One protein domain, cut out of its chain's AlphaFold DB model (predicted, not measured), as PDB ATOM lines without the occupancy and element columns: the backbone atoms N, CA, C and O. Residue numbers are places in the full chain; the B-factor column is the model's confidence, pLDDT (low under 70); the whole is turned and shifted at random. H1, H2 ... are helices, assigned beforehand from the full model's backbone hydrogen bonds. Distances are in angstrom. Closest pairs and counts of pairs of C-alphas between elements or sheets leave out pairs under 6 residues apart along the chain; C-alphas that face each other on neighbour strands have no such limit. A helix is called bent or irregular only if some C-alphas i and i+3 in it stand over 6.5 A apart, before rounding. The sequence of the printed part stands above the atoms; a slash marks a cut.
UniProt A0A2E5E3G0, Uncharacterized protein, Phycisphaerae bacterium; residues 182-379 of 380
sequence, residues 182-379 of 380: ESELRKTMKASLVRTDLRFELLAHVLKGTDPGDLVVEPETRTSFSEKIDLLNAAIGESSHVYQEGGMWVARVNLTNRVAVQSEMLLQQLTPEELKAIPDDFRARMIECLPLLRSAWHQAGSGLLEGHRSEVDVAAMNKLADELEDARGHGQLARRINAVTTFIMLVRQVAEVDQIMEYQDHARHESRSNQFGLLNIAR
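Overview. This is residues 182 to 379 of the 380 residues of an uncharacterized protein of Phycisphaerae bacterium (UniProt A0A2E5E3G0). Long helices line up along one axis to make the body, with H4 in its middle and H1, H2 and H8 packed on it; H6b lies beside H1, and H7 packs on the side of H8 away from H4. The last helix, H9, reaches past one end of this body as an arm, where residues 365 to 379 stick out. The printed part has 198 residues with nine named helices, H1 to H9 in chain order, and no named strand: the class is all helix. It is only just compact, close to loose, with a radius of gyration of the C-alphas of 19.4 A, and spans 71 by 33 by 24 A.

Arrangement. Start at H1, residues 182 to 208; with residues 182 to 189 alone it touches H2, residues 222 to 238, as a helical hairpin, the closest C-alphas, Glu 182 and Ala 235, being 4.7 A apart. H3, residues 240 to 244, touches H2 only at the corner, C-alphas 236 and 243 being closest at 4.4 A. Next comes the hub, H4, residues 246 to 269, which touches H1 at a shallow tilt of 27 degrees, the same way, closest at C-alphas 260 and 196, 5.4 A. H5, residues 272 to 277, and H4 meet only through their link. H6, residues 280 to 306, was assigned as one helix by its hydrogen bonds but is bent, C-alphas 288 and 291 being 6.7 A apart; its arms are H6a, residues 280 to 288, and H6b, residues 291 to 306. H6b touches H1 at a shallow tilt of 2 degrees, opposite ways, closest at C-alphas 301 and 193, 6.2 A. H7, residues 314 to 330, and H8, residues 338 to 351, form a helical hairpin, closest at C-alphas 314 and 351, 5.3 A. H8 touches H4, closest at C-alphas 339 and 266, 5.6 A. H9, residues 353 to 377, touches H4 with residues 353 to 360 alone, closest at C-alphas 356 and 251, 6.9 A. H1, H2, H4, H6b and H9 form a bundle, long helices with their lines roughly aligned. Every O i to N i+4 pair is within hydrogen-bond range in H1 to H5, H6a and H7 to H9; in H6b 11 of 12 are.

Along the chain. Find C-alpha 182 at (24.184, -50.421, 30.814); from there H1 runs 39.2 A to C-alpha 208. H4 begins at (12.941, -48.443, 33.250) and is 34.5 A long. H9, 36.9 A long, ends at C-alpha 377, (9.933, -35.713, 58.657).

Size, cuts and confidence. The C-alphas farthest apart, Glu 273 and Arg 379, are 72.3 A apart. The printed part has no cut, and the link from H1 to H2, residues 209 to 221, is long. Mean pLDDT of the printed part is 77.1; 45 residues are under 70, among them 329 to 336 and 354 to 379.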
ATOM      1  N   GLU A 182      24.490 -51.842  31.001       78.81
ATOM      2  CA  GLU A 182      24.184 -50.421  30.814       78.81
ATOM      3  C   GLU A 182      25.208 -49.736  29.895       78.81
ATOM      4  O   GLU A 182      24.830 -49.024  28.964       78.81
ATOM      5  N   SER A 183      26.507 -49.967  30.117       81.50
ATOM      6  CA  SER A 183      27.559 -49.421  29.249       81.50
ATOM      7  C   SER A 183      27.404 -49.919  27.814       81.50
ATOM      8  O   SER A 183      27.494 -49.131  26.872       81.50
ATOM      9  N   GLU A 184      27.117 -51.208  27.641       81.62
ATOM     10  CA  GLU A 184      26.947 -51.802  26.318       81.62
ATOM     11  C   GLU A 184      25.675 -51.304  25.619       81.62
ATOM     12  O   GLU A 184      25.721 -50.942  24.444       81.62
ATOM     13  N   LEU A 185      24.563 -51.160  26.348       83.44
ATOM     14  CA  LEU A 185      23.344 -50.525  25.845       83.44
ATOM     15  C   LEU A 185      23.632 -49.105  25.351       83.44
ATOM     16  O   LEU A 185      23.248 -48.752  24.236       83.44
ATOM     17  N   ARG A 186      24.333 -48.295  26.154       86.25
ATOM     18  CA  ARG A 186      24.700 -46.914  25.798       86.25
ATOM     19  C   ARG A 186      25.574 -46.865  24.547       86.25
ATOM     20  O   ARG A 186      25.333 -46.023  23.684       86.25
ATOM     21  N   LYS A 187      26.549 -47.770  24.404       86.69
ATOM     22  CA  LYS A 187      27.377 -47.873  23.188       86.69
ATOM     23  C   LYS A 187      26.538 -48.220  21.961       86.69
ATOM     24  O   LYS A 187      26.655 -47.538  20.947       86.69
ATOM     25  N   THR A 188      25.672 -49.228  22.059       85.94
ATOM     26  CA  THR A 188      24.805 -49.659  20.950       85.94
ATOM     27  C   THR A 188      23.811 -48.566  20.559       85.94
ATOM     28  O   THR A 188      23.596 -48.310  19.375       85.94
ATOM     29  N   MET A 189      23.250 -47.858  21.541       88.25
ATOM     30  CA  MET A 189      22.400 -46.689  21.311       88.25
ATOM     31  C   MET A 189      23.174 -45.563  20.619       88.25
ATOM     32  O   MET A 189      22.711 -45.050  19.605       88.25
ATOM     33  N   LYS A 190      24.385 -45.232  21.085       88.81
ATOM     34  CA  LYS A 190      25.252 -44.228  20.446       88.81
ATOM     35  C   LYS A 190      25.585 -44.597  19.000       88.81
ATOM     36  O   LYS A 190      25.476 -43.752  18.118       88.81
ATOM     37  N   ALA A 191      25.932 -45.856  18.742       88.44
ATOM     38  CA  ALA A 191      26.175 -46.347  17.388       88.44
ATOM     39  C   ALA A 191      24.920 -46.227  16.507       88.44
ATOM     40  O   ALA A 191      25.018 -45.799  15.360       88.44
ATOM     41  N   SER A 192      23.738 -46.542  17.045       88.56
ATOM     42  CA  SER A 192      22.463 -46.373  16.340       88.56
ATOM     43  C   SER A 192      22.177 -44.910  15.996       88.56
ATOM     44  O   SER A 192      21.724 -44.636  14.891       88.56
ATOM     45  N   LEU A 193      22.449 -43.979  16.915       88.62
ATOM     46  CA  LEU A 193      22.263 -42.543  16.690       88.62
ATOM     47  C   LEU A 193      23.158 -42.037  15.554       88.62
ATOM     48  O   LEU A 193      22.659 -41.375  14.648       88.62
ATOM     49  N   VAL A 194      24.444 -42.415  15.570       88.62
ATOM     50  CA  VAL A 194      25.418 -42.071  14.519       88.62
ATOM     51  C   VAL A 194      25.012 -42.661  13.168       88.62
ATOM     52  O   VAL A 194      25.066 -41.973  12.157       88.62
ATOM     53  N   ARG A 195      24.551 -43.918  13.129       90.06
ATOM     54  CA  ARG A 195      24.059 -44.534  11.883       90.06
ATOM     55  C   ARG A 195      22.863 -43.779  11.313       90.06
ATOM     56  O   ARG A 195      22.820 -43.547  10.113       90.06
ATOM     57  N   THR A 196      21.909 -43.375  12.148       90.25
ATOM     58  CA  THR A 196      20.760 -42.573  11.701       90.25
ATOM     59  C   THR A 196      21.185 -41.189  11.203       90.25
ATOM     60  O   THR A 196      20.661 -40.734  10.191       90.25
ATOM     61  N   ASP A 197      22.171 -40.554  11.840       89.62
ATOM     62  CA  ASP A 197      22.744 -39.290  11.358       89.62
ATOM     63  C   ASP A 197      23.345 -39.436   9.947       89.62
ATOM     64  O   ASP A 197      23.027 -38.656   9.047       89.62
ATOM     65  N   LEU A 198      24.108 -40.509   9.712       89.31
ATOM     66  CA  LEU A 198      24.633 -40.845   8.383       89.31
ATOM     67  C   LEU A 198      23.511 -41.129   7.367       89.31
ATOM     68  O   LEU A 198      23.641 -40.768   6.199       89.31
ATOM     69  N   ARG A 199      22.382 -41.724   7.783       90.44
ATOM     70  CA  ARG A 199      21.211 -41.909   6.900       90.44
ATOM     71  C   ARG A 199      20.578 -40.581   6.502       90.44
ATOM     72  O   ARG A 199      20.163 -40.446   5.355       90.44
ATOM     73  N   PHE A 200      20.518 -39.592   7.395       90.38
ATOM     74  CA  PHE A 200      20.050 -38.250   7.030       90.38
ATOM     75  C   PHE A 200      20.991 -37.565   6.040       90.38
ATOM     76  O   PHE A 200      20.530 -36.895   5.115       90.38
ATOM     77  N   GLU A 201      22.298 -37.777   6.181       89.56
ATOM     78  CA  GLU A 201      23.280 -37.298   5.211       89.56
ATOM     79  C   GLU A 201      23.125 -37.983   3.846       89.56
ATOM     80  O   GLU A 201      23.096 -37.306   2.817       89.56
ATOM     81  N   LEU A 202      22.922 -39.301   3.819       89.31
ATOM     82  CA  LEU A 202      22.603 -40.039   2.596       89.31
ATOM     83  C   LEU A 202      21.301 -39.557   1.947       89.31
ATOM     84  O   LEU A 202      21.269 -39.320   0.740       89.31
ATOM     85  N   LEU A 203      20.243 -39.346   2.736       90.44
ATOM     86  CA  LEU A 203      18.972 -38.797   2.255       90.44
ATOM     87  C   LEU A 203      19.168 -37.434   1.586       90.44
ATOM     88  O   LEU A 203      18.559 -37.174   0.552       90.44
ATOM     89  N   ALA A 204      20.049 -36.585   2.122       90.19
ATOM     90  CA  ALA A 204      20.364 -35.297   1.511       90.19
ATOM     91  C   ALA A 204      21.030 -35.449   0.135       90.19
ATOM     92  O   ALA A 204      20.668 -34.722  -0.790       90.19
ATOM     93  N   HIS A 205      21.964 -36.392  -0.021       89.69
ATOM     94  CA  HIS A 205      22.615 -36.669  -1.305       89.69
ATOM     95  C   HIS A 205      21.618 -37.225  -2.328       89.69
ATOM     96  O   HIS A 205      21.502 -36.681  -3.429       89.69
ATOM     97  N   VAL A 206      20.815 -38.222  -1.932       89.00
ATOM     98  CA  VAL A 206      19.773 -38.829  -2.778       89.00
ATOM     99  C   VAL A 206      18.751 -37.782  -3.221       89.00
ATOM    100  O   VAL A 206      18.474 -37.651  -4.414       89.00
ATOM    101  N   LEU A 207      18.244 -36.961  -2.296       87.94
ATOM    102  CA  LEU A 207      17.298 -35.899  -2.635       87.94
ATOM    103  C   LEU A 207      17.929 -34.792  -3.476       87.94
ATOM    104  O   LEU A 207      17.221 -34.214  -4.286       87.94
ATOM    105  N   LYS A 208      19.227 -34.502  -3.374       88.25
ATOM    106  CA  LYS A 208      19.899 -33.547  -4.279       88.25
ATOM    107  C   LYS A 208      20.291 -34.162  -5.624       88.25
ATOM    108  O   LYS A 208      20.644 -33.430  -6.542       88.25
ATOM    109  N   GLY A 209      20.210 -35.488  -5.766       84.25
ATOM    110  CA  GLY A 209      20.734 -36.207  -6.930       84.25
ATOM    111  C   GLY A 209      22.261 -36.126  -7.034       84.25
ATOM    112  O   GLY A 209      22.802 -36.186  -8.134       84.25
ATOM    113  N   THR A 210      22.946 -35.921  -5.909       85.38
ATOM    114  CA  THR A 210      24.412 -35.905  -5.823       85.38
ATOM    115  C   THR A 210      24.904 -37.305  -5.477       85.38
ATOM    116  O   THR A 210      24.227 -38.024  -4.744       85.38
ATOM    117  N   ASP A 211      26.068 -37.695  -5.994       79.25
ATOM    118  CA  ASP A 211      26.697 -38.965  -5.628       79.25
ATOM    119  C   ASP A 211      27.032 -38.965  -4.122       79.25
ATOM    120  O   ASP A 211      27.712 -38.039  -3.665       79.25
ATOM    121  N   PRO A 212      26.542 -39.940  -3.331       78.44
ATOM    122  CA  PRO A 212      26.893 -40.072  -1.919       78.44
ATOM    123  C   PRO A 212      28.367 -40.449  -1.679       78.44
ATOM    124  O   PRO A 212      28.802 -40.448  -0.529       78.44
ATOM    125  N   GLY A 213      29.147 -40.769  -2.718       80.44
ATOM    126  CA  GLY A 213      30.552 -41.156  -2.574       80.44
ATOM    127  C   GLY A 213      30.699 -42.472  -1.802       80.44
ATOM    128  O   GLY A 213      29.944 -43.414  -2.024       80.44
ATOM    129  N   ASP A 214      31.646 -42.532  -0.860       78.25
ATOM    130  CA  ASP A 214      31.945 -43.739  -0.065       78.25
ATOM    131  C   ASP A 214      31.017 -43.936   1.158       78.25
ATOM    132  O   ASP A 214      31.282 -44.785   2.016       78.25
ATOM    133  N   LEU A 215      29.937 -43.155   1.295       80.62
ATOM    134  CA  LEU A 215      28.998 -43.298   2.410       80.62
ATOM    135  C   LEU A 215      28.231 -44.628   2.314       80.62
ATOM    136  O   LEU A 215      27.244 -44.761   1.592       80.62
ATOM    137  N   VAL A 216      28.653 -45.606   3.115       76.00
ATOM    138  CA  VAL A 216      27.961 -46.888   3.288       76.00
ATOM    139  C   VAL A 216      27.393 -46.963   4.700       76.00
ATOM    140  O   VAL A 216      28.125 -46.875   5.685       76.00
ATOM    141  N   VAL A 217      26.078 -47.156   4.805       81.25
ATOM    142  CA  VAL A 217      25.393 -47.344   6.088       81.25
ATOM    143  C   VAL A 217      24.820 -48.753   6.159       81.25
ATOM    144  O   VAL A 217      24.107 -49.193   5.262       81.25
ATOM    145  N   GLU A 218      25.131 -49.471   7.240       80.06
ATOM    146  CA  GLU A 218      24.534 -50.783   7.494       80.06
ATOM    147  C   GLU A 218      23.009 -50.668   7.683       80.06
ATOM    148  O   GLU A 218      22.549 -49.785   8.417       80.06
ATOM    149  N   PRO A 219      22.214 -51.580   7.096       78.00
ATOM    150  CA  PRO A 219      20.762 -51.539   7.211       78.00
ATOM    151  C   PRO A 219      20.302 -51.784   8.653       78.00
ATOM    152  O   PRO A 219      20.875 -52.598   9.387       78.00
ATOM    153  N   GLU A 220      19.233 -51.100   9.073       79.19
ATOM    154  CA  GLU A 220      18.618 -51.363  10.377       79.19
ATOM    155  C   GLU A 220      17.827 -52.679  10.314       79.19
ATOM    156  O   GLU A 220      16.893 -52.837   9.530       79.19
ATOM    157  N   THR A 221      18.203 -53.650  11.145       74.69
ATOM    158  CA  THR A 221      17.631 -55.005  11.125       74.69
ATOM    159  C   THR A 221      16.812 -55.293  12.378       74.69
ATOM    160  O   THR A 221      17.041 -54.734  13.451       74.69
ATOM    161  N   ARG A 222      15.876 -56.248  12.288       69.19
ATOM    162  CA  ARG A 222      15.097 -56.716  13.452       69.19
ATOM    163  C   ARG A 222      15.991 -57.241  14.587       69.19
ATOM    164  O   ARG A 222      15.633 -57.125  15.756       69.19
ATOM    165  N   THR A 223      17.153 -57.792  14.244       69.62
ATOM    166  CA  THR A 223      18.156 -58.273  15.201       69.62
ATOM    167  C   THR A 223      18.805 -57.128  15.981       69.62
ATOM    168  O   THR A 223      18.952 -57.263  17.192       69.62
ATOM    169  N   SER A 224      19.085 -55.980  15.345       75.75
ATOM    170  CA  SER A 224      19.572 -54.756  16.020       75.75
ATOM    171  C   SER A 224      18.615 -54.294  17.127       75.75
ATOM    172  O   SER A 224      19.037 -53.976  18.239       75.75
ATOM    173  N   PHE A 225      17.304 -54.310  16.862       80.38
ATOM    174  CA  PHE A 225      16.311 -53.924  17.866       80.38
ATOM    175  C   PHE A 225      16.210 -54.929  19.018       80.38
ATOM    176  O   PHE A 225      16.207 -54.524  20.180       80.38
ATOM    177  N   SER A 226      16.173 -56.230  18.705       73.44
ATOM    178  CA  SER A 226      16.149 -57.287  19.727       73.44
ATOM    179  C   SER A 226      17.349 -57.177  20.667       73.44
ATOM    180  O   SER A 226      17.181 -57.247  21.878       73.44
ATOM    181  N   GLU A 227      18.541 -56.918  20.123       79.12
ATOM    182  CA  GLU A 227      19.763 -56.750  20.912       79.12
ATOM    183  C   GLU A 227      19.678 -55.553  21.874       79.12
ATOM    184  O   GLU A 227      20.038 -55.682  23.044       79.12
ATOM    185  N   LYS A 228      19.134 -54.408  21.434       83.19
ATOM    186  CA  LYS A 228      18.910 -53.240  22.311       83.19
ATOM    187  C   LYS A 228      17.922 -53.560  23.443       83.19
ATOM    188  O   LYS A 228      18.150 -53.143  24.576       83.19
ATOM    189  N   ILE A 229      16.853 -54.311  23.165       80.69
ATOM    190  CA  ILE A 229      15.868 -54.730  24.179       80.69
ATOM    191  C   ILE A 229      16.474 -55.729  25.176       80.69
ATOM    192  O   ILE A 229      16.254 -55.602  26.380       80.69
ATOM    193  N   ASP A 230      17.279 -56.682  24.710       74.75
ATOM    194  CA  ASP A 230      17.953 -57.652  25.578       74.75
ATOM    195  C   ASP A 230      18.961 -56.974  26.516       74.75
ATOM    196  O   ASP A 230      19.012 -57.292  27.710       74.75
ATOM    197  N   LEU A 231      19.725 -56.006  25.994       79.25
ATOM    198  CA  LEU A 231      20.638 -55.169  26.774       79.25
ATOM    199  C   LEU A 231      19.889 -54.267  27.761       79.25
ATOM    200  O   LEU A 231      20.346 -54.092  28.888       79.25
ATOM    201  N   LEU A 232      18.725 -53.735  27.383       82.00
ATOM    202  CA  LEU A 232      17.881 -52.957  28.286       82.00
ATOM    203  C   LEU A 232      17.372 -53.802  29.456       82.00
ATOM    204  O   LEU A 232      17.535 -53.416  30.611       82.00
ATOM    205  N   ASN A 233      16.818 -54.981  29.180       76.44
ATOM    206  CA  ASN A 233      16.362 -55.894  30.227       76.44
ATOM    207  C   ASN A 233      17.513 -56.319  31.155       76.44
ATOM    208  O   ASN A 233      17.312 -56.485  32.356       76.44
ATOM    209  N   ALA A 234      18.726 -56.473  30.614       71.88
ATOM    210  CA  ALA A 234      19.929 -56.726  31.403       71.88
ATOM    211  C   ALA A 234      20.289 -55.531  32.300       71.88
ATOM    212  O   ALA A 234      20.487 -55.701  33.499       71.88
ATOM    213  N   ALA A 235      20.306 -54.318  31.740       77.12
ATOM    214  CA  ALA A 235      20.633 -53.094  32.464       77.12
ATOM    215  C   ALA A 235      19.631 -52.792  33.594       77.12
ATOM    216  O   ALA A 235      20.053 -52.403  34.679       77.12
ATOM    217  N   ILE A 236      18.332 -53.046  33.381       75.50
ATOM    218  CA  ILE A 236      17.284 -52.950  34.417       75.50
ATOM    219  C   ILE A 236      17.579 -53.899  35.591       75.50
ATOM    220  O   ILE A 236      17.337 -53.549  36.742       75.50
ATOM    221  N   GLY A 237      18.107 -55.096  35.318       66.75
ATOM    222  CA  GLY A 237      18.476 -56.062  36.358       66.75
ATOM    223  C   GLY A 237      19.794 -55.748  37.079       66.75
ATOM    224  O   GLY A 237      19.994 -56.205  38.202       66.75
ATOM    225  N   GLU A 238      20.697 -54.992  36.449       70.12
ATOM    226  CA  GLU A 238      22.035 -54.683  36.976       70.12
ATOM    227  C   GLU A 238      22.116 -53.338  37.713       70.12
ATOM    228  O   GLU A 238      22.830 -53.237  38.712       70.12
ATOM    229  N   SER A 239      21.418 -52.308  37.226       67.56
ATOM    230  CA  SER A 239      21.559 -50.916  37.667       67.56
ATOM    231  C   SER A 239      20.269 -50.417  38.313       67.56
ATOM    232  O   SER A 239      19.229 -50.320  37.663       67.56
ATOM    233  N   SER A 240      20.331 -50.042  39.595       65.12
ATOM    234  CA  SER A 240      19.174 -49.486  40.316       65.12
ATOM    235  C   SER A 240      18.645 -48.197  39.677       65.12
ATOM    236  O   SER A 240      17.446 -47.941  39.728       65.12
ATOM    237  N   HIS A 241      19.518 -47.412  39.038       69.81
ATOM    238  CA  HIS A 241      19.139 -46.200  38.311       69.81
ATOM    239  C   HIS A 241      18.307 -46.532  37.062       69.81
ATOM    240  O   HIS A 241      17.233 -45.972  36.857       69.81
ATOM    241  N   VAL A 242      18.761 -47.494  36.249       70.94
ATOM    242  CA  VAL A 242      18.023 -47.940  35.052       70.94
ATOM    243  C   VAL A 242      16.728 -48.654  35.435       70.94
ATOM    244  O   VAL A 242      15.736 -48.512  34.730       70.94
ATOM    245  N   TYR A 243      16.700 -49.371  36.562       71.50
ATOM    246  CA  TYR A 243      15.474 -49.964  37.097       71.50
ATOM    247  C   TYR A 243      14.412 -48.904  37.422       71.50
ATOM    248  O   TYR A 243      13.266 -49.029  36.992       71.50
ATOM    249  N   GLN A 244      14.792 -47.838  38.138       70.00
ATOM    250  CA  GLN A 244      13.880 -46.741  38.486       70.00
ATOM    251  C   GLN A 244      13.392 -45.979  37.248       70.00
ATOM    252  O   GLN A 244      12.218 -45.630  37.161       70.00
ATOM    253  N   GLU A 245      14.265 -45.776  36.260       73.75
ATOM    254  CA  GLU A 245      13.932 -45.124  34.990       73.75
ATOM    255  C   GLU A 245      13.504 -46.123  33.889       73.75
ATOM    256  O   GLU A 245      13.535 -45.791  32.703       73.75
ATOM    257  N   GLY A 246      13.107 -47.356  34.229       70.19
ATOM    258  CA  GLY A 246      12.941 -48.443  33.250       70.19
ATOM    259  C   GLY A 246      11.969 -48.112  32.113       70.19
ATOM    260  O   GLY A 246      12.290 -48.308  30.940       70.19
ATOM    261  N   GLY A 247      10.813 -47.519  32.440       72.38
ATOM    262  CA  GLY A 247       9.839 -47.060  31.441       72.38
ATOM    263  C   GLY A 247      10.404 -45.998  30.491       72.38
ATOM    264  O   GLY A 247      10.125 -46.019  29.291       72.38
ATOM    265  N   MET A 248      11.282 -45.130  30.995       77.69
ATOM    266  CA  MET A 248      11.945 -44.106  30.190       77.69
ATOM    267  C   MET A 248      12.960 -44.696  29.226       77.69
ATOM    268  O   MET A 248      13.023 -44.297  28.065       77.69
ATOM    269  N   TRP A 249      13.749 -45.664  29.681       79.31
ATOM    270  CA  TRP A 249      14.692 -46.350  28.811       79.31
ATOM    271  C   TRP A 249      13.993 -47.137  27.703       79.31
ATOM    272  O   TRP A 249      14.456 -47.107  26.561       79.31
ATOM    273  N   VAL A 250      12.843 -47.756  27.992       82.88
ATOM    274  CA  VAL A 250      11.997 -48.382  26.963       82.88
ATOM    275  C   VAL A 250      11.560 -47.349  25.922       82.88
ATOM    276  O   VAL A 250      11.709 -47.587  24.723       82.88
ATOM    277  N   ALA A 251      11.078 -46.180  26.356       81.19
ATOM    278  CA  ALA A 251      10.672 -45.107  25.449       81.19
ATOM    279  C   ALA A 251      11.839 -44.612  24.572       81.19
ATOM    280  O   ALA A 251      11.687 -44.500  23.355       81.19
ATOM    281  N   ARG A 252      13.026 -44.406  25.160       85.44
ATOM    282  CA  ARG A 252      14.251 -43.987  24.449       85.44
ATOM    283  C   ARG A 252      14.693 -45.005  23.394       85.44
ATOM    284  O   ARG A 252      14.981 -44.625  22.256       85.44
ATOM    285  N   VAL A 253      14.725 -46.295  23.743       86.25
ATOM    286  CA  VAL A 253      15.082 -47.385  22.814       86.25
ATOM    287  C   VAL A 253      14.063 -47.478  21.676       86.25
ATOM    288  O   VAL A 253      14.453 -47.557  20.509       86.25
ATOM    289  N   ASN A 254      12.767 -47.398  21.989       86.50
ATOM    290  CA  ASN A 254      11.701 -47.425  20.988       86.50
ATOM    291  C   ASN A 254      11.768 -46.230  20.039       86.50
ATOM    292  O   ASN A 254      11.657 -46.411  18.831       86.50
ATOM    293  N   LEU A 255      11.964 -45.016  20.553       84.69
ATOM    294  CA  LEU A 255      12.113 -43.820  19.729       84.69
ATOM    295  C   LEU A 255      13.317 -43.940  18.793       84.69
ATOM    296  O   LEU A 255      13.178 -43.752  17.586       84.69
ATOM    297  N   THR A 256      14.467 -44.343  19.341       87.25
ATOM    298  CA  THR A 256      15.702 -44.510  18.567       87.25
ATOM    299  C   THR A 256      15.515 -45.505  17.428       87.25
ATOM    300  O   THR A 256      15.915 -45.250  16.293       87.25
ATOM    301  N   ASN A 257      14.850 -46.623  17.717       89.12
ATOM    302  CA  ASN A 257      14.557 -47.638  16.721       89.12
ATOM    303  C   ASN A 257      13.533 -47.177  15.676       89.12
ATOM    304  O   ASN A 257      13.723 -47.441  14.494       89.12
ATOM    305  N   ARG A 258      12.463 -46.482  16.088       87.88
ATOM    306  CA  ARG A 258      11.435 -45.966  15.169       87.88
ATOM    307  C   ARG A 258      12.054 -45.034  14.132       87.88
ATOM    308  O   ARG A 258      11.895 -45.294  12.943       87.88
ATOM    309  N   VAL A 259      12.835 -44.043  14.563       89.12
ATOM    310  CA  VAL A 259      13.493 -43.094  13.651       89.12
ATOM    311  C   VAL A 259      14.503 -43.804  12.745       89.12
ATOM    312  O   VAL A 259      14.512 -43.562  11.539       89.12
ATOM    313  N   ALA A 260      15.304 -44.732  13.282       88.88
ATOM    314  CA  ALA A 260      16.246 -45.513  12.477       88.88
ATOM    315  C   ALA A 260      15.530 -46.313  11.370       88.88
ATOM    316  O   ALA A 260      15.885 -46.189  10.199       88.88
ATOM    317  N   VAL A 261      14.476 -47.059  11.717       88.50
ATOM    318  CA  VAL A 261      13.686 -47.853  10.761       88.50
ATOM    319  C   VAL A 261      12.974 -46.967   9.740       88.50
ATOM    320  O   VAL A 261      12.969 -47.298   8.560       88.50
ATOM    321  N   GLN A 262      12.397 -45.836  10.156       89.12
ATOM    322  CA  GLN A 262      11.732 -44.912   9.230       89.12
ATOM    323  C   GLN A 262      12.724 -44.267   8.254       89.12
ATOM    324  O   GLN A 262      12.430 -44.177   7.065       89.12
ATOM    325  N   SER A 263      13.910 -43.864   8.723       89.81
ATOM    326  CA  SER A 263      14.953 -43.299   7.855       89.81
ATOM    327  C   SER A 263      15.468 -44.309   6.821       89.81
ATOM    328  O   SER A 263      15.661 -43.958   5.660       89.81
ATOM    329  N   GLU A 264      15.616 -45.574   7.218       90.00
ATOM    330  CA  GLU A 264      15.981 -46.683   6.332       90.00
ATOM    331  C   GLU A 264      14.873 -46.969   5.307       90.00
ATOM    332  O   GLU A 264      15.130 -47.056   4.110       90.00
ATOM    333  N   MET A 265      13.620 -47.055   5.765       88.06
ATOM    334  CA  MET A 265      12.457 -47.270   4.902       88.06
ATOM    335  C   MET A 265      12.323 -46.161   3.856       88.06
ATOM    336  O   MET A 265      12.025 -46.446   2.700       88.06
ATOM    337  N   LEU A 266      12.581 -44.910   4.241       88.31
ATOM    338  CA  LEU A 266      12.561 -43.781   3.319       88.31
ATOM    339  C   LEU A 266      13.645 -43.897   2.241       88.31
ATOM    340  O   LEU A 266      13.351 -43.702   1.063       88.31
ATOM    341  N   LEU A 267      14.878 -44.245   2.623       87.69
ATOM    342  CA  LEU A 267      15.971 -44.469   1.669       87.69
ATOM    343  C   LEU A 267      15.626 -45.570   0.659       87.69
ATOM    344  O   LEU A 267      15.900 -45.416  -0.527       87.69
ATOM    345  N   GLN A 268      14.987 -46.649   1.114       87.38
ATOM    346  CA  GLN A 268      14.574 -47.759   0.250       87.38
ATOM    347  C   GLN A 268      13.431 -47.388  -0.709       87.38
ATOM    348  O   GLN A 268      13.341 -47.954  -1.796       87.38
ATOM    349  N   GLN A 269      12.563 -46.449  -0.322       87.31
ATOM    350  CA  GLN A 269      11.465 -45.966  -1.168       87.31
ATOM    351  C   GLN A 269      11.940 -44.983  -2.244       87.31
ATOM    352  O   GLN A 269      11.424 -45.011  -3.357       87.31
ATOM    353  N   LEU A 270      12.959 -44.162  -1.954       86.12
ATOM    354  CA  LEU A 270      13.508 -43.138  -2.856       86.12
ATOM    355  C   LEU A 270      14.292 -43.725  -4.049       86.12
ATOM    356  O   LEU A 270      15.480 -43.469  -4.247       86.12
ATOM    357  N   THR A 271      13.608 -44.496  -4.888       84.25
ATOM    358  CA  THR A 271      14.116 -44.979  -6.173       84.25
ATOM    359  C   THR A 271      14.219 -43.827  -7.187       84.25
ATOM    360  O   THR A 271      13.521 -42.819  -7.053       84.25
ATOM    361  N   PRO A 272      15.037 -43.950  -8.254       83.44
ATOM    362  CA  PRO A 272      15.140 -42.915  -9.289       83.44
ATOM    363  C   PRO A 272      13.803 -42.560  -9.961       83.44
ATOM    364  O   PRO A 272      13.643 -41.445 -10.455       83.44
ATOM    365  N   GLU A 273      12.852 -43.498 -10.001       82.69
ATOM    366  CA  GLU A 273      11.500 -43.271 -10.517       82.69
ATOM    367  C   GLU A 273      10.642 -42.479  -9.527       82.69
ATOM    368  O   GLU A 273      10.040 -41.477  -9.917       82.69
ATOM    369  N   GLU A 274      10.638 -42.863  -8.244       81.56
ATOM    370  CA  GLU A 274       9.928 -42.111  -7.204       81.56
ATOM    371  C   GLU A 274      10.474 -40.688  -7.067       81.56
ATOM    372  O   GLU A 274       9.700 -39.739  -6.966       81.56
ATOM    373  N   LEU A 275      11.795 -40.509  -7.154       83.06
ATOM    374  CA  LEU A 275      12.429 -39.196  -7.052       83.06
ATOM    375  C   LEU A 275      11.972 -38.235  -8.161       83.06
ATOM    376  O   LEU A 275      11.821 -37.044  -7.907       83.06
ATOM    377  N   LYS A 276      11.723 -38.747  -9.376       83.56
ATOM    378  CA  LYS A 276      11.155 -37.969 -10.493       83.56
ATOM    379  C   LYS A 276       9.665 -37.678 -10.316       83.56
ATOM    380  O   LYS A 276       9.163 -36.729 -10.907       83.56
ATOM    381  N   ALA A 277       8.953 -38.511  -9.558       84.19
ATOM    382  CA  ALA A 277       7.531 -38.333  -9.292       84.19
ATOM    383  C   ALA A 277       7.257 -37.286  -8.197       84.19
ATOM    384  O   ALA A 277       6.149 -36.753  -8.131       84.19
ATOM    385  N   ILE A 278       8.239 -36.984  -7.339       84.00
ATOM    386  CA  ILE A 278       8.112 -35.953  -6.301       84.00
ATOM    387  C   ILE A 278       8.128 -34.558  -6.959       84.00
ATOM    388  O   ILE A 278       9.065 -34.256  -7.694       84.00
ATOM    389  N   PRO A 279       7.139 -33.682  -6.679       84.88
ATOM    390  CA  PRO A 279       7.142 -32.305  -7.178       84.88
ATOM    391  C   PRO A 279       8.395 -31.530  -6.746       84.88
ATOM    392  O   PRO A 279       8.770 -31.591  -5.574       84.88
ATOM    393  N   ASP A 280       8.997 -30.757  -7.655       83.75
ATOM    394  CA  ASP A 280      10.257 -30.037  -7.401       83.75
ATOM    395  C   ASP A 280      10.167 -29.080  -6.202       83.75
ATOM    396  O   ASP A 280      11.069 -29.062  -5.364       83.75
ATOM    397  N   ASP A 281       9.045 -28.367  -6.053       83.12
ATOM    398  CA  ASP A 281       8.794 -27.481  -4.907       83.12
ATOM    399  C   ASP A 281       8.808 -28.251  -3.576       83.12
ATOM    400  O   ASP A 281       9.384 -27.809  -2.579       83.12
ATOM    401  N   PHE A 282       8.213 -29.449  -3.559       82.88
ATOM    402  CA  PHE A 282       8.175 -30.297  -2.368       82.88
ATOM    403  C   PHE A 282       9.551 -30.892  -2.070       82.88
ATOM    404  O   PHE A 282       9.994 -30.911  -0.922       82.88
ATOM    405  N   ARG A 283      10.261 -31.336  -3.111       85.38
ATOM    406  CA  ARG A 283      11.626 -31.852  -3.010       85.38
ATOM    407  C   ARG A 283      12.582 -30.794  -2.455       85.38
ATOM    408  O   ARG A 283      13.372 -31.110  -1.567       85.38
ATOM    409  N   ALA A 284      12.484 -29.547  -2.917       86.25
ATOM    410  CA  ALA A 284      13.259 -28.426  -2.386       86.25
ATOM    411  C   ALA A 284      12.979 -28.207  -0.892       86.25
ATOM    412  O   ALA A 284      13.919 -28.076  -0.106       86.25
ATOM    413  N   ARG A 285      11.705 -28.274  -0.480       84.38
ATOM    414  CA  ARG A 285      11.326 -28.163   0.933       84.38
ATOM    415  C   ARG A 285      11.894 -29.305   1.775       84.38
ATOM    416  O   ARG A 285      12.464 -29.048   2.827       84.38
ATOM    417  N   MET A 286      11.833 -30.552   1.301       85.44
ATOM    418  CA  MET A 286      12.452 -31.693   1.996       85.44
ATOM    419  C   MET A 286      13.961 -31.496   2.206       85.44
ATOM    420  O   MET A 286      14.480 -31.809   3.279       85.44
ATOM    421  N   ILE A 287      14.664 -30.957   1.203       87.69
ATOM    422  CA  ILE A 287      16.102 -30.661   1.287       87.69
ATOM    423  C   ILE A 287      16.384 -29.566   2.324       87.69
ATOM    424  O   ILE A 287      17.350 -29.686   3.076       87.69
ATOM    425  N   GLU A 288      15.553 -28.524   2.387       86.94
ATOM    426  CA  GLU A 288      15.655 -27.443   3.377       86.94
ATOM    427  C   GLU A 288      15.390 -27.942   4.811       86.94
ATOM    428  O   GLU A 288      16.041 -27.499   5.757       86.94
ATOM    429  N   CYS A 289      14.495 -28.921   4.969       86.31
ATOM    430  CA  CYS A 289      14.152 -29.532   6.255       86.31
ATOM    431  C   CYS A 289      15.250 -30.448   6.825       86.31
ATOM    432  O   CYS A 289      15.379 -30.577   8.043       86.31
ATOM    433  N   LEU A 290      16.033 -31.119   5.972       87.25
ATOM    434  CA  LEU A 290      16.990 -32.150   6.398       87.25
ATOM    435  C   LEU A 290      18.071 -31.662   7.384       87.25
ATOM    436  O   LEU A 290      18.317 -32.373   8.360       87.25
ATOM    437  N   PRO A 291      18.710 -30.488   7.203       87.88
ATOM    438  CA  PRO A 291      19.664 -29.953   8.174       87.88
ATOM    439  C   PRO A 291      19.053 -29.738   9.562       87.88
ATOM    440  O   PRO A 291      19.684 -30.097  10.554       87.88
ATOM    441  N   LEU A 292      17.822 -29.214   9.627       85.94
ATOM    442  CA  LEU A 292      17.092 -28.989  10.881       85.94
ATOM    443  C   LEU A 292      16.754 -30.315  11.574       85.94
ATOM    444  O   LEU A 292      16.984 -30.472  12.772       85.94
ATOM    445  N   LEU A 293      16.275 -31.297  10.805       86.50
ATOM    446  CA  LEU A 293      15.994 -32.646  11.300       86.50
ATOM    447  C   LEU A 293      17.264 -33.314  11.848       86.50
ATOM    448  O   LEU A 293      17.239 -33.914  12.924       86.50
ATOM    449  N   ARG A 294      18.386 -33.179  11.131       88.94
ATOM    450  CA  ARG A 294      19.688 -33.717  11.534       88.94
ATOM    451  C   ARG A 294      20.192 -33.064  12.821       88.94
ATOM    452  O   ARG A 294      20.585 -33.778  13.741       88.94
ATOM    453  N   SER A 295      20.140 -31.734  12.928       86.06
ATOM    454  CA  SER A 295      20.553 -31.032  14.150       86.06
ATOM    455  C   SER A 295      19.672 -31.394  15.345       86.06
ATOM    456  O   SER A 295      20.200 -31.668  16.422       86.06
ATOM    457  N   ALA A 296      18.351 -31.471  15.141       85.00
ATOM    458  CA  ALA A 296      17.400 -31.891  16.166       85.00
ATOM    459  C   ALA A 296      17.701 -33.315  16.652       85.00
ATOM    460  O   ALA A 296      17.725 -33.573  17.853       85.00
ATOM    461  N   TRP A 297      18.007 -34.233  15.733       88.38
ATOM    462  CA  TRP A 297      18.382 -35.603  16.071       88.38
ATOM    463  C   TRP A 297      19.713 -35.707  16.814       88.38
ATOM    464  O   TRP A 297      19.826 -36.460  17.780       88.38
ATOM    465  N   HIS A 298      20.717 -34.941  16.391       85.25
ATOM    466  CA  HIS A 298      22.016 -34.910  17.055       85.25
ATOM    467  C   HIS A 298      21.890 -34.403  18.501       85.25
ATOM    468  O   HIS A 298      22.430 -35.014  19.426       85.25
ATOM    469  N   GLN A 299      21.127 -33.326  18.714       81.50
ATOM    470  CA  GLN A 299      20.813 -32.812  20.049       81.50
ATOM    471  C   GLN A 299      20.029 -33.849  20.865       81.50
ATOM    472  O   GLN A 299      20.462 -34.210  21.964       81.50
ATOM    473  N   ALA A 300      18.961 -34.416  20.292       80.56
ATOM    474  CA  ALA A 300      18.151 -35.451  20.927       80.56
ATOM    475  C   ALA A 300      18.993 -36.652  21.365       80.56
ATOM    476  O   ALA A 300      18.819 -37.159  22.469       80.56
ATOM    477  N   GLY A 301      19.947 -37.086  20.539       79.94
ATOM    478  CA  GLY A 301      20.830 -38.209  20.835       79.94
ATOM    479  C   GLY A 301      21.618 -38.042  22.136       79.94
ATOM    480  O   GLY A 301      21.745 -39.000  22.901       79.94
ATOM    481  N   SER A 302      22.092 -36.825  22.426       72.75
ATOM    482  CA  SER A 302      22.781 -36.521  23.689       72.75
ATOM    483  C   SER A 302      21.839 -36.623  24.896       72.75
ATOM    484  O   SER A 302      22.161 -37.307  25.870       72.75
ATOM    485  N   GLY A 303      20.624 -36.070  24.792       73.81
ATOM    486  CA  GLY A 303      19.612 -36.142  25.850       73.81
ATOM    487  C   GLY A 303      19.069 -37.554  26.085       73.81
ATOM    488  O   GLY A 303      18.894 -37.975  27.229       73.81
ATOM    489  N   LEU A 304      18.886 -38.340  25.019       75.88
ATOM    490  CA  LEU A 304      18.437 -39.734  25.088       75.88
ATOM    491  C   LEU A 304      19.468 -40.637  25.784       75.88
ATOM    492  O   LEU A 304      19.085 -41.570  26.490       75.88
ATOM    493  N   LEU A 305      20.766 -40.377  25.606       77.81
ATOM    494  CA  LEU A 305      21.824 -41.135  26.276       77.81
ATOM    495  C   LEU A 305      22.034 -40.662  27.714       77.81
ATOM    496  O   LEU A 305      22.032 -41.476  28.635       77.81
ATOM    497  N   GLU A 306      22.238 -39.367  27.925       72.81
ATOM    498  CA  GLU A 306      22.687 -38.829  29.213       72.81
ATOM    499  C   GLU A 306      21.535 -38.500  30.168       72.81
ATOM    500  O   GLU A 306      21.757 -38.346  31.365       72.81
ATOM    501  N   GLY A 307      20.297 -38.455  29.671       66.06
ATOM    502  CA  GLY A 307      19.123 -38.114  30.469       66.06
ATOM    503  C   GLY A 307      19.104 -36.662  30.934       66.06
ATOM    504  O   GLY A 307      18.613 -36.378  32.028       66.06
ATOM    505  N   HIS A 308      19.651 -35.762  30.121       67.62
ATOM    506  CA  HIS A 308      19.549 -34.314  30.289       67.62
ATOM    507  C   HIS A 308      18.622 -33.736  29.227       67.62
ATOM    508  O   HIS A 308      18.529 -34.287  28.130       67.62
ATOM    509  N   ARG A 309      17.945 -32.629  29.558       62.66
ATOM    510  CA  ARG A 309      17.033 -31.935  28.647       62.66
ATOM    511  C   ARG A 309      17.761 -31.601  27.346       62.66
ATOM    512  O   ARG A 309      18.820 -30.983  27.372       62.66
ATOM    513  N   SER A 310      17.200 -32.047  26.227       64.19
ATOM    514  CA  SER A 310      17.727 -31.718  24.907       64.19
ATOM    515  C   SER A 310      17.199 -30.352  24.477       64.19
ATOM    516  O   SER A 310      16.020 -30.072  24.657       64.19
ATOM    517  N   GLU A 311      18.039 -29.527  23.857       68.00
ATOM    518  CA  GLU A 311      17.666 -28.195  23.347       68.00
ATOM    519  C   GLU A 311      16.952 -28.250  21.981       68.00
ATOM    520  O   GLU A 311      17.117 -27.357  21.152       68.00
ATOM    521  N   VAL A 312      16.176 -29.309  21.709       72.06
ATOM    522  CA  VAL A 312      15.464 -29.415  20.426       72.06
ATOM    523  C   VAL A 312      14.353 -28.366  20.372       72.06
ATOM    524  O   VAL A 312      13.503 -28.322  21.258       72.06
ATOM    525  N   ASP A 313      14.306 -27.571  19.302       79.00
ATOM    526  CA  ASP A 313      13.168 -26.690  19.017       79.00
ATOM    527  C   ASP A 313      11.996 -27.495  18.430       79.00
ATOM    528  O   ASP A 313      11.814 -27.651  17.220       79.00
ATOM    529  N   VAL A 314      11.209 -28.070  19.331       75.44
ATOM    530  CA  VAL A 314      10.097 -28.976  19.012       75.44
ATOM    531  C   VAL A 314       8.941 -28.229  18.352       75.44
ATOM    532  O   VAL A 314       8.265 -28.776  17.479       75.44
ATOM    533  N   ALA A 315       8.738 -26.962  18.719       79.12
ATOM    534  CA  ALA A 315       7.736 -26.106  18.098       79.12
ATOM    535  C   ALA A 315       8.075 -25.859  16.622       79.12
ATOM    536  O   ALA A 315       7.194 -25.982  15.768       79.12
ATOM    537  N   ALA A 316       9.348 -25.594  16.308       79.69
ATOM    538  CA  ALA A 316       9.803 -25.486  14.927       79.69
ATOM    539  C   ALA A 316       9.613 -26.801  14.152       79.69
ATOM    540  O   ALA A 316       9.119 -26.769  13.027       79.69
ATOM    541  N   MET A 317       9.929 -27.954  14.754       80.00
ATOM    542  CA  MET A 317       9.771 -29.266  14.107       80.00
ATOM    543  C   MET A 317       8.309 -29.640  13.829       80.00
ATOM    544  O   MET A 317       8.000 -30.135  12.745       80.00
ATOM    545  N   ASN A 318       7.396 -29.380  14.769       82.31
ATOM    546  CA  ASN A 318       5.963 -29.612  14.558       82.31
ATOM    547  C   ASN A 318       5.396 -28.676  13.490       82.31
ATOM    548  O   ASN A 318       4.707 -29.136  12.584       82.31
ATOM    549  N   LYS A 319       5.767 -27.389  13.530       84.25
ATOM    550  CA  LYS A 319       5.379 -26.426  12.495       84.25
ATOM    551  C   LYS A 319       5.843 -26.878  11.108       84.25
ATOM    552  O   LYS A 319       5.074 -26.828  10.155       84.25
ATOM    553  N   LEU A 320       7.077 -27.365  11.002       80.44
ATOM    554  CA  LEU A 320       7.638 -27.900   9.761       80.44
ATOM    555  C   LEU A 320       6.856 -29.123   9.253       80.44
ATOM    556  O   LEU A 320       6.609 -29.247   8.055       80.44
ATOM    557  N   ALA A 321       6.469 -30.032  10.154       80.81
ATOM    558  CA  ALA A 321       5.665 -31.200   9.810       80.81
ATOM    559  C   ALA A 321       4.277 -30.803   9.287       80.81
ATOM    560  O   ALA A 321       3.830 -31.364   8.286       80.81
ATOM    561  N   ASP A 322       3.632 -29.830   9.931       84.00
ATOM    562  CA  ASP A 322       2.321 -29.323   9.526       84.00
ATOM    563  C   ASP A 322       2.405 -28.598   8.167       84.00
ATOM    564  O   ASP A 322       1.601 -28.868   7.278       84.00
ATOM    565  N   GLU A 323       3.446 -27.790   7.931       82.25
ATOM    566  CA  GLU A 323       3.698 -27.158   6.625       82.25
ATOM    567  C   GLU A 323       3.900 -28.191   5.499       82.25
ATOM    568  O   GLU A 323       3.387 -28.023   4.388       82.25
ATOM    569  N   LEU A 324       4.636 -29.279   5.762       79.69
ATOM    570  CA  LEU A 324       4.815 -30.373   4.799       79.69
ATOM    571  C   LEU A 324       3.501 -31.129   4.547       79.69
ATOM    572  O   LEU A 324       3.244 -31.578   3.427       79.69
ATOM    573  N   GLU A 325       2.666 -31.282   5.572       81.88
ATOM    574  CA  GLU A 325       1.364 -31.936   5.472       81.88
ATOM    575  C   GLU A 325       0.360 -31.103   4.663       81.88
ATOM    576  O   GLU A 325      -0.321 -31.659   3.793       81.88
ATOM    577  N   ASP A 326       0.351 -29.784   4.852       79.56
ATOM    578  CA  ASP A 326      -0.427 -28.833   4.056       79.56
ATOM    579  C   ASP A 326       0.039 -28.825   2.593       79.56
ATOM    580  O   ASP A 326      -0.771 -28.974   1.670       79.56
ATOM    581  N   ALA A 327       1.353 -28.764   2.354       72.12
ATOM    582  CA  ALA A 327       1.928 -28.833   1.009       72.12
ATOM    583  C   ALA A 327       1.577 -30.154   0.295       72.12
ATOM    584  O   ALA A 327       1.201 -30.157  -0.883       72.12
ATOM    585  N   ARG A 328       1.604 -31.285   1.018       76.00
ATOM    586  CA  ARG A 328       1.105 -32.580   0.522       76.00
ATOM    587  C   ARG A 328      -0.396 -32.516   0.227       76.00
ATOM    588  O   ARG A 328      -0.853 -33.072  -0.772       76.00
ATOM    589  N   GLY A 329      -1.170 -31.845   1.078       63.69
ATOM    590  CA  GLY A 329      -2.595 -31.591   0.902       63.69
ATOM    591  C   GLY A 329      -2.906 -30.892  -0.421       63.69
ATOM    592  O   GLY A 329      -3.832 -31.299  -1.115       63.69
ATOM    593  N   HIS A 330      -2.107 -29.923  -0.853       63.94
ATOM    594  CA  HIS A 330      -2.358 -29.201  -2.104       63.94
ATOM    595  C   HIS A 330      -1.980 -29.982  -3.381       63.94
ATOM    596  O   HIS A 330      -2.584 -29.758  -4.431       63.94
ATOM    597  N   GLY A 331      -1.062 -30.954  -3.310       62.75
ATOM    598  CA  GLY A 331      -0.615 -31.751  -4.463       62.75
ATOM    599  C   GLY A 331      -1.250 -33.147  -4.559       62.75
ATOM    600  O   GLY A 331      -0.878 -34.051  -3.815       62.75
ATOM    601  N   GLN A 332      -2.143 -33.391  -5.533       62.03
ATOM    602  CA  GLN A 332      -2.772 -34.717  -5.727       62.03
ATOM    603  C   GLN A 332      -1.764 -35.865  -5.944       62.03
ATOM    604  O   GLN A 332      -2.023 -36.990  -5.514       62.03
ATOM    605  N   LEU A 333      -0.620 -35.588  -6.585       61.84
ATOM    606  CA  LEU A 333       0.438 -36.570  -6.838       61.84
ATOM    607  C   LEU A 333       1.239 -36.883  -5.562       61.84
ATOM    608  O   LEU A 333       1.446 -38.049  -5.245       61.84
ATOM    609  N   ALA A 334       1.582 -35.859  -4.771       63.81
ATOM    610  CA  ALA A 334       2.328 -36.001  -3.518       63.81
ATOM    611  C   ALA A 334       1.582 -36.849  -2.471       63.81
ATOM    612  O   ALA A 334       2.207 -37.606  -1.733       63.81
ATOM    613  N   ARG A 335       0.240 -36.801  -2.447       61.12
ATOM    614  CA  ARG A 335      -0.578 -37.657  -1.562       61.12
ATOM    615  C   ARG A 335      -0.443 -39.155  -1.849       61.12
ATOM    616  O   ARG A 335      -0.766 -39.957  -0.980       61.12
ATOM    617  N   ARG A 336      -0.035 -39.538  -3.063       64.38
ATOM    618  CA  ARG A 336       0.102 -40.942  -3.484       64.38
ATOM    619  C   ARG A 336       1.523 -41.483  -3.329       64.38
ATOM    620  O   ARG A 336       1.719 -42.679  -3.514       64.38
ATOM    621  N   ILE A 337       2.489 -40.629  -2.994       76.88
ATOM    622  CA  ILE A 337       3.895 -41.013  -2.858       76.88
ATOM    623  C   ILE A 337       4.151 -41.427  -1.408       76.88
ATOM    624  O   ILE A 337       4.039 -40.619  -0.482       76.88
ATOM    625  N   ASN A 338       4.511 -42.696  -1.207       81.38
ATOM    626  CA  ASN A 338       4.794 -43.228   0.127       81.38
ATOM    627  C   ASN A 338       5.990 -42.522   0.778       81.38
ATOM    628  O   ASN A 338       5.882 -42.146   1.944       81.38
ATOM    629  N   ALA A 339       7.053 -42.232   0.014       80.00
ATOM    630  CA  ALA A 339       8.240 -41.535   0.515       80.00
ATOM    631  C   ALA A 339       7.910 -40.178   1.164       80.00
ATOM    632  O   ALA A 339       8.434 -39.842   2.225       80.00
ATOM    633  N   VAL A 340       6.974 -39.419   0.583       80.44
ATOM    634  CA  VAL A 340       6.514 -38.133   1.133       80.44
ATOM    635  C   VAL A 340       5.844 -38.326   2.495       80.44
ATOM    636  O   VAL A 340       6.122 -37.594   3.444       80.44
ATOM    637  N   THR A 341       4.988 -39.339   2.618       84.56
ATOM    638  CA  THR A 341       4.297 -39.638   3.878       84.56
ATOM    639  C   THR A 341       5.275 -40.141   4.942       84.56
ATOM    640  O   THR A 341       5.228 -39.679   6.081       84.56
ATOM    641  N   THR A 342       6.195 -41.032   4.571       84.81
ATOM    642  CA  THR A 342       7.245 -41.546   5.457       84.81
ATOM    643  C   THR A 342       8.167 -40.427   5.954       84.81
ATOM    644  O   THR A 342       8.496 -40.398   7.138       84.81
ATOM    645  N   PHE A 343       8.516 -39.450   5.110       84.25
ATOM    646  CA  PHE A 343       9.311 -38.290   5.530       84.25
ATOM    647  C   PHE A 343       8.581 -37.410   6.555       84.25
ATOM    648  O   PHE A 343       9.169 -37.036   7.565       84.25
ATOM    649  N   ILE A 344       7.286 -37.129   6.362       82.69
ATOM    650  CA  ILE A 344       6.494 -36.362   7.343       82.69
ATOM    651  C   ILE A 344       6.412 -37.111   8.682       82.69
ATOM    652  O   ILE A 344       6.587 -36.509   9.744       82.69
ATOM    653  N   MET A 345       6.198 -38.433   8.655       85.88
ATOM    654  CA  MET A 345       6.197 -39.247   9.878       85.88
ATOM    655  C   MET A 345       7.548 -39.207  10.597       85.88
ATOM    656  O   MET A 345       7.581 -39.118  11.822       85.88
ATOM    657  N   LEU A 346       8.654 -39.244   9.853       86.31
ATOM    658  CA  LEU A 346      10.006 -39.147  10.402       86.31
ATOM    659  C   LEU A 346      10.223 -37.814  11.141       86.31
ATOM    660  O   LEU A 346      10.733 -37.820  12.260       86.31
ATOM    661  N   VAL A 347       9.781 -36.692  10.561       83.00
ATOM    662  CA  VAL A 347       9.844 -35.360  11.195       83.00
ATOM    663  C   VAL A 347       9.032 -35.332  12.495       83.00
ATOM    664  O   VAL A 347       9.555 -34.919  13.530       83.00
ATOM    665  N   ARG A 348       7.792 -35.847  12.478       85.00
ATOM    666  CA  ARG A 348       6.943 -35.942  13.682       85.00
ATOM    667  C   ARG A 348       7.578 -36.813  14.771       85.00
ATOM    668  O   ARG A 348       7.555 -36.441  15.937       85.00
ATOM    669  N   GLN A 349       8.190 -37.941  14.410       85.19
ATOM    670  CA  GLN A 349       8.848 -38.814  15.386       85.19
ATOM    671  C   GLN A 349      10.042 -38.145  16.066       85.19
ATOM    672  O   GLN A 349      10.246 -38.351  17.256       85.19
ATOM    673  N   VAL A 350      10.823 -37.327  15.358       80.62
ATOM    674  CA  VAL A 350      11.902 -36.559  16.003       80.62
ATOM    675  C   VAL A 350      11.334 -35.493  16.951       80.62
ATOM    676  O   VAL A 350      11.927 -35.240  17.995       80.62
ATOM    677  N   ALA A 351      10.156 -34.934  16.663       78.56
ATOM    678  CA  ALA A 351       9.466 -34.019  17.576       78.56
ATOM    679  C   ALA A 351       8.936 -34.713  18.854       78.56
ATOM    680  O   ALA A 351       8.884 -34.086  19.910       78.56
ATOM    681  N   GLU A 352       8.619 -36.016  18.810       78.88
ATOM    682  CA  GLU A 352       8.196 -36.801  19.992       78.88
ATOM    683  C   GLU A 352       9.290 -36.949  21.068       78.88
ATOM    684  O   GLU A 352       8.992 -37.390  22.181       78.88
ATOM    685  N   VAL A 353      10.549 -36.586  20.772       74.06
ATOM    686  CA  VAL A 353      11.638 -36.575  21.765       74.06
ATOM    687  C   VAL A 353      11.230 -35.766  23.000       74.06
ATOM    688  O   VAL A 353      11.494 -36.207  24.115       74.06
ATOM    689  N   ASP A 354      10.539 -34.639  22.824       69.00
ATOM    690  CA  ASP A 354      10.150 -33.755  23.928       69.00
ATOM    691  C   ASP A 354       9.182 -34.403  24.905       69.00
ATOM    692  O   ASP A 354       9.390 -34.319  26.104       69.00
ATOM    693  N   GLN A 355       8.179 -35.140  24.417       68.88
ATOM    694  CA  GLN A 355       7.200 -35.807  25.286       68.88
ATOM    695  C   GLN A 355       7.876 -36.801  26.236       68.88
ATOM    696  O   GLN A 355       7.482 -36.955  27.393       68.88
ATOM    697  N   ILE A 356       8.925 -37.467  25.751       67.31
ATOM    698  CA  ILE A 356       9.744 -38.372  26.556       67.31
ATOM    699  C   ILE A 356      10.576 -37.563  27.565       67.31
ATOM    700  O   ILE A 356      10.726 -37.990  28.706       67.31
ATOM    701  N   MET A 357      11.093 -36.394  27.195       65.12
ATOM    702  CA  MET A 357      11.912 -35.558  28.080       65.12
ATOM    703  C   MET A 357      11.090 -34.790  29.134       65.12
ATOM    704  O   MET A 357      11.495 -34.730  30.292       65.12
ATOM    705  N   GLU A 358       9.914 -34.271  28.784       65.44
ATOM    706  CA  GLU A 358       9.000 -33.533  29.665       65.44
ATOM    707  C   GLU A 358       8.419 -34.445  30.757       65.44
ATOM    708  O   GLU A 358       8.408 -34.097  31.940       65.44
ATOM    709  N   TYR A 359       8.049 -35.679  30.396       63.19
ATOM    710  CA  TYR A 359       7.661 -36.702  31.371       63.19
ATOM    711  C   TYR A 359       8.797 -37.017  32.365       63.19
ATOM    712  O   TYR A 359       8.559 -37.297  33.541       63.19
ATOM    713  N   GLN A 360      10.048 -36.927  31.906       61.75
ATOM    714  CA  GLN A 360      11.245 -37.132  32.720       61.75
ATOM    715  C   GLN A 360      11.442 -36.038  33.773       61.75
ATOM    716  O   GLN A 360      11.754 -36.347  34.927       61.75
ATOM    717  N   ASP A 361      11.229 -34.777  33.399       59.69
ATOM    718  CA  ASP A 361      11.324 -33.646  34.321       59.69
ATOM    719  C   ASP A 361      10.219 -33.707  35.386       59.69
ATOM    720  O   ASP A 361      10.503 -33.549  36.578       59.69
ATOM    721  N   HIS A 362       8.987 -34.053  34.998       61.72
ATOM    722  CA  HIS A 362       7.888 -34.248  35.946       61.72
ATOM    723  C   HIS A 362       8.170 -35.372  36.955       61.72
ATOM    724  O   HIS A 362       8.055 -35.150  38.164       61.72
ATOM    725  N   ALA A 363       8.634 -36.538  36.493       58.44
ATOM    726  CA  ALA A 363       8.969 -37.662  37.372       58.44
ATOM    727  C   ALA A 363      10.132 -37.341  38.335       58.44
ATOM    728  O   ALA A 363      10.107 -37.727  39.509       58.44
ATOM    729  N   ARG A 364      11.149 -36.589  37.881       59.44
ATOM    730  CA  ARG A 364      12.268 -36.141  38.733       59.44
ATOM    731  C   ARG A 364      11.833 -35.133  39.791       59.44
ATOM    732  O   ARG A 364      12.311 -35.207  40.926       59.44
ATOM    733  N   HIS A 365      10.943 -34.206  39.447       58.66
ATOM    734  CA  HIS A 365      10.411 -33.227  40.394       58.66
ATOM    735  C   HIS A 365       9.534 -33.878  41.470       58.66
ATOM    736  O   HIS A 365       9.657 -33.531  42.646       58.66
ATOM    737  N   GLU A 366       8.719 -34.864  41.103       57.41
ATOM    738  CA  GLU A 366       7.847 -35.588  42.034       57.41
ATOM    739  C   GLU A 366       8.643 -36.512  42.980       57.41
ATOM    740  O   GLU A 366       8.406 -36.539  44.190       57.41
ATOM    741  N   SER A 367       9.681 -37.183  42.465       54.22
ATOM    742  CA  SER A 367      10.617 -37.981  43.271       54.22
ATOM    743  C   SER A 367      11.428 -37.123  44.257       54.22
ATOM    744  O   SER A 367      11.526 -37.463  45.440       54.22
ATOM    745  N   ARG A 368      11.952 -35.968  43.810       53.47
ATOM    746  CA  ARG A 368      12.661 -35.013  44.682       53.47
ATOM    747  C   ARG A 368      11.740 -34.434  45.753       53.47
ATOM    748  O   ARG A 368      12.137 -34.389  46.912       53.47
ATOM    749  N   SER A 369      10.519 -34.043  45.395       53.88
ATOM    750  CA  SER A 369       9.487 -33.574  46.334       53.88
ATOM    751  C   SER A 369       9.248 -34.582  47.469       53.88
ATOM    752  O   SER A 369       9.338 -34.228  48.647       53.88
ATOM    753  N   ASN A 370       9.067 -35.863  47.130       45.88
ATOM    754  CA  ASN A 370       8.851 -36.924  48.117       45.88
ATOM    755  C   ASN A 370      10.099 -37.230  48.967       45.88
ATOM    756  O   ASN A 370       9.974 -37.486  50.165       45.88
ATOM    757  N   GLN A 371      11.310 -37.152  48.401       45.03
ATOM    758  CA  GLN A 371      12.555 -37.284  49.172       45.03
ATOM    759  C   GLN A 371      12.781 -36.118  50.146       45.03
ATOM    760  O   GLN A 371      13.189 -36.348  51.284       45.03
ATOM    761  N   PHE A 372      12.490 -34.878  49.741       42.72
ATOM    762  CA  PHE A 372      12.572 -33.710  50.626       42.72
ATOM    763  C   PHE A 372      11.491 -33.732  51.717       42.72
ATOM    764  O   PHE A 372      11.768 -33.340  52.851       42.72
ATOM    765  N   GLY A 373      10.295 -34.255  51.425       40.44
ATOM    766  CA  GLY A 373       9.251 -34.499  52.425       40.44
ATOM    767  C   GLY A 373       9.678 -35.511  53.495       40.44
ATOM    768  O   GLY A 373       9.533 -35.246  54.686       40.44
ATOM    769  N   LEU A 374      10.288 -36.631  53.092       34.50
ATOM    770  CA  LEU A 374      10.796 -37.653  54.018       34.50
ATOM    771  C   LEU A 374      12.007 -37.171  54.836       34.50
ATOM    772  O   LEU A 374      12.105 -37.485  56.021       34.50
ATOM    773  N   LEU A 375      12.895 -36.362  54.250       37.91
ATOM    774  CA  LEU A 375      14.019 -35.748  54.972       37.91
ATOM    775  C   LEU A 375      13.573 -34.669  55.972       37.91
ATOM    776  O   LEU A 375      14.223 -34.511  57.002       37.91
ATOM    777  N   ASN A 376      12.464 -33.965  55.722       39.56
ATOM    778  CA  ASN A 376      11.888 -33.017  56.683       39.56
ATOM    779  C   ASN A 376      11.141 -33.712  57.833       39.56
ATOM    780  O   ASN A 376      11.146 -33.198  58.947       39.56
ATOM    781  N   ILE A 377      10.550 -34.889  57.599       43.09
ATOM    782  CA  ILE A 377       9.933 -35.713  58.657       43.09
ATOM    783  C   ILE A 377      10.999 -36.396  59.529       43.09
ATOM    784  O   ILE A 377      10.758 -36.644  60.699       43.09
ATOM    785  N   ALA A 378      12.195 -36.663  58.996       36.84
ATOM    786  CA  ALA A 378      13.314 -37.205  59.772       36.84
ATOM    787  C   ALA A 378      14.100 -36.141  60.573       36.84
ATOM    788  O   ALA A 378      15.039 -36.490  61.290       36.84
ATOM    789  N   ARG A 379      13.767 -34.849  60.422       36.28
ATOM    790  CA  ARG A 379      14.480 -33.719  61.048       36.28
ATOM    791  C   ARG A 379      13.641 -32.946  62.078       36.28
ATOM    792  O   ARG A 379      14.202 -32.087  62.756       36.28
TER     793      ARG A 379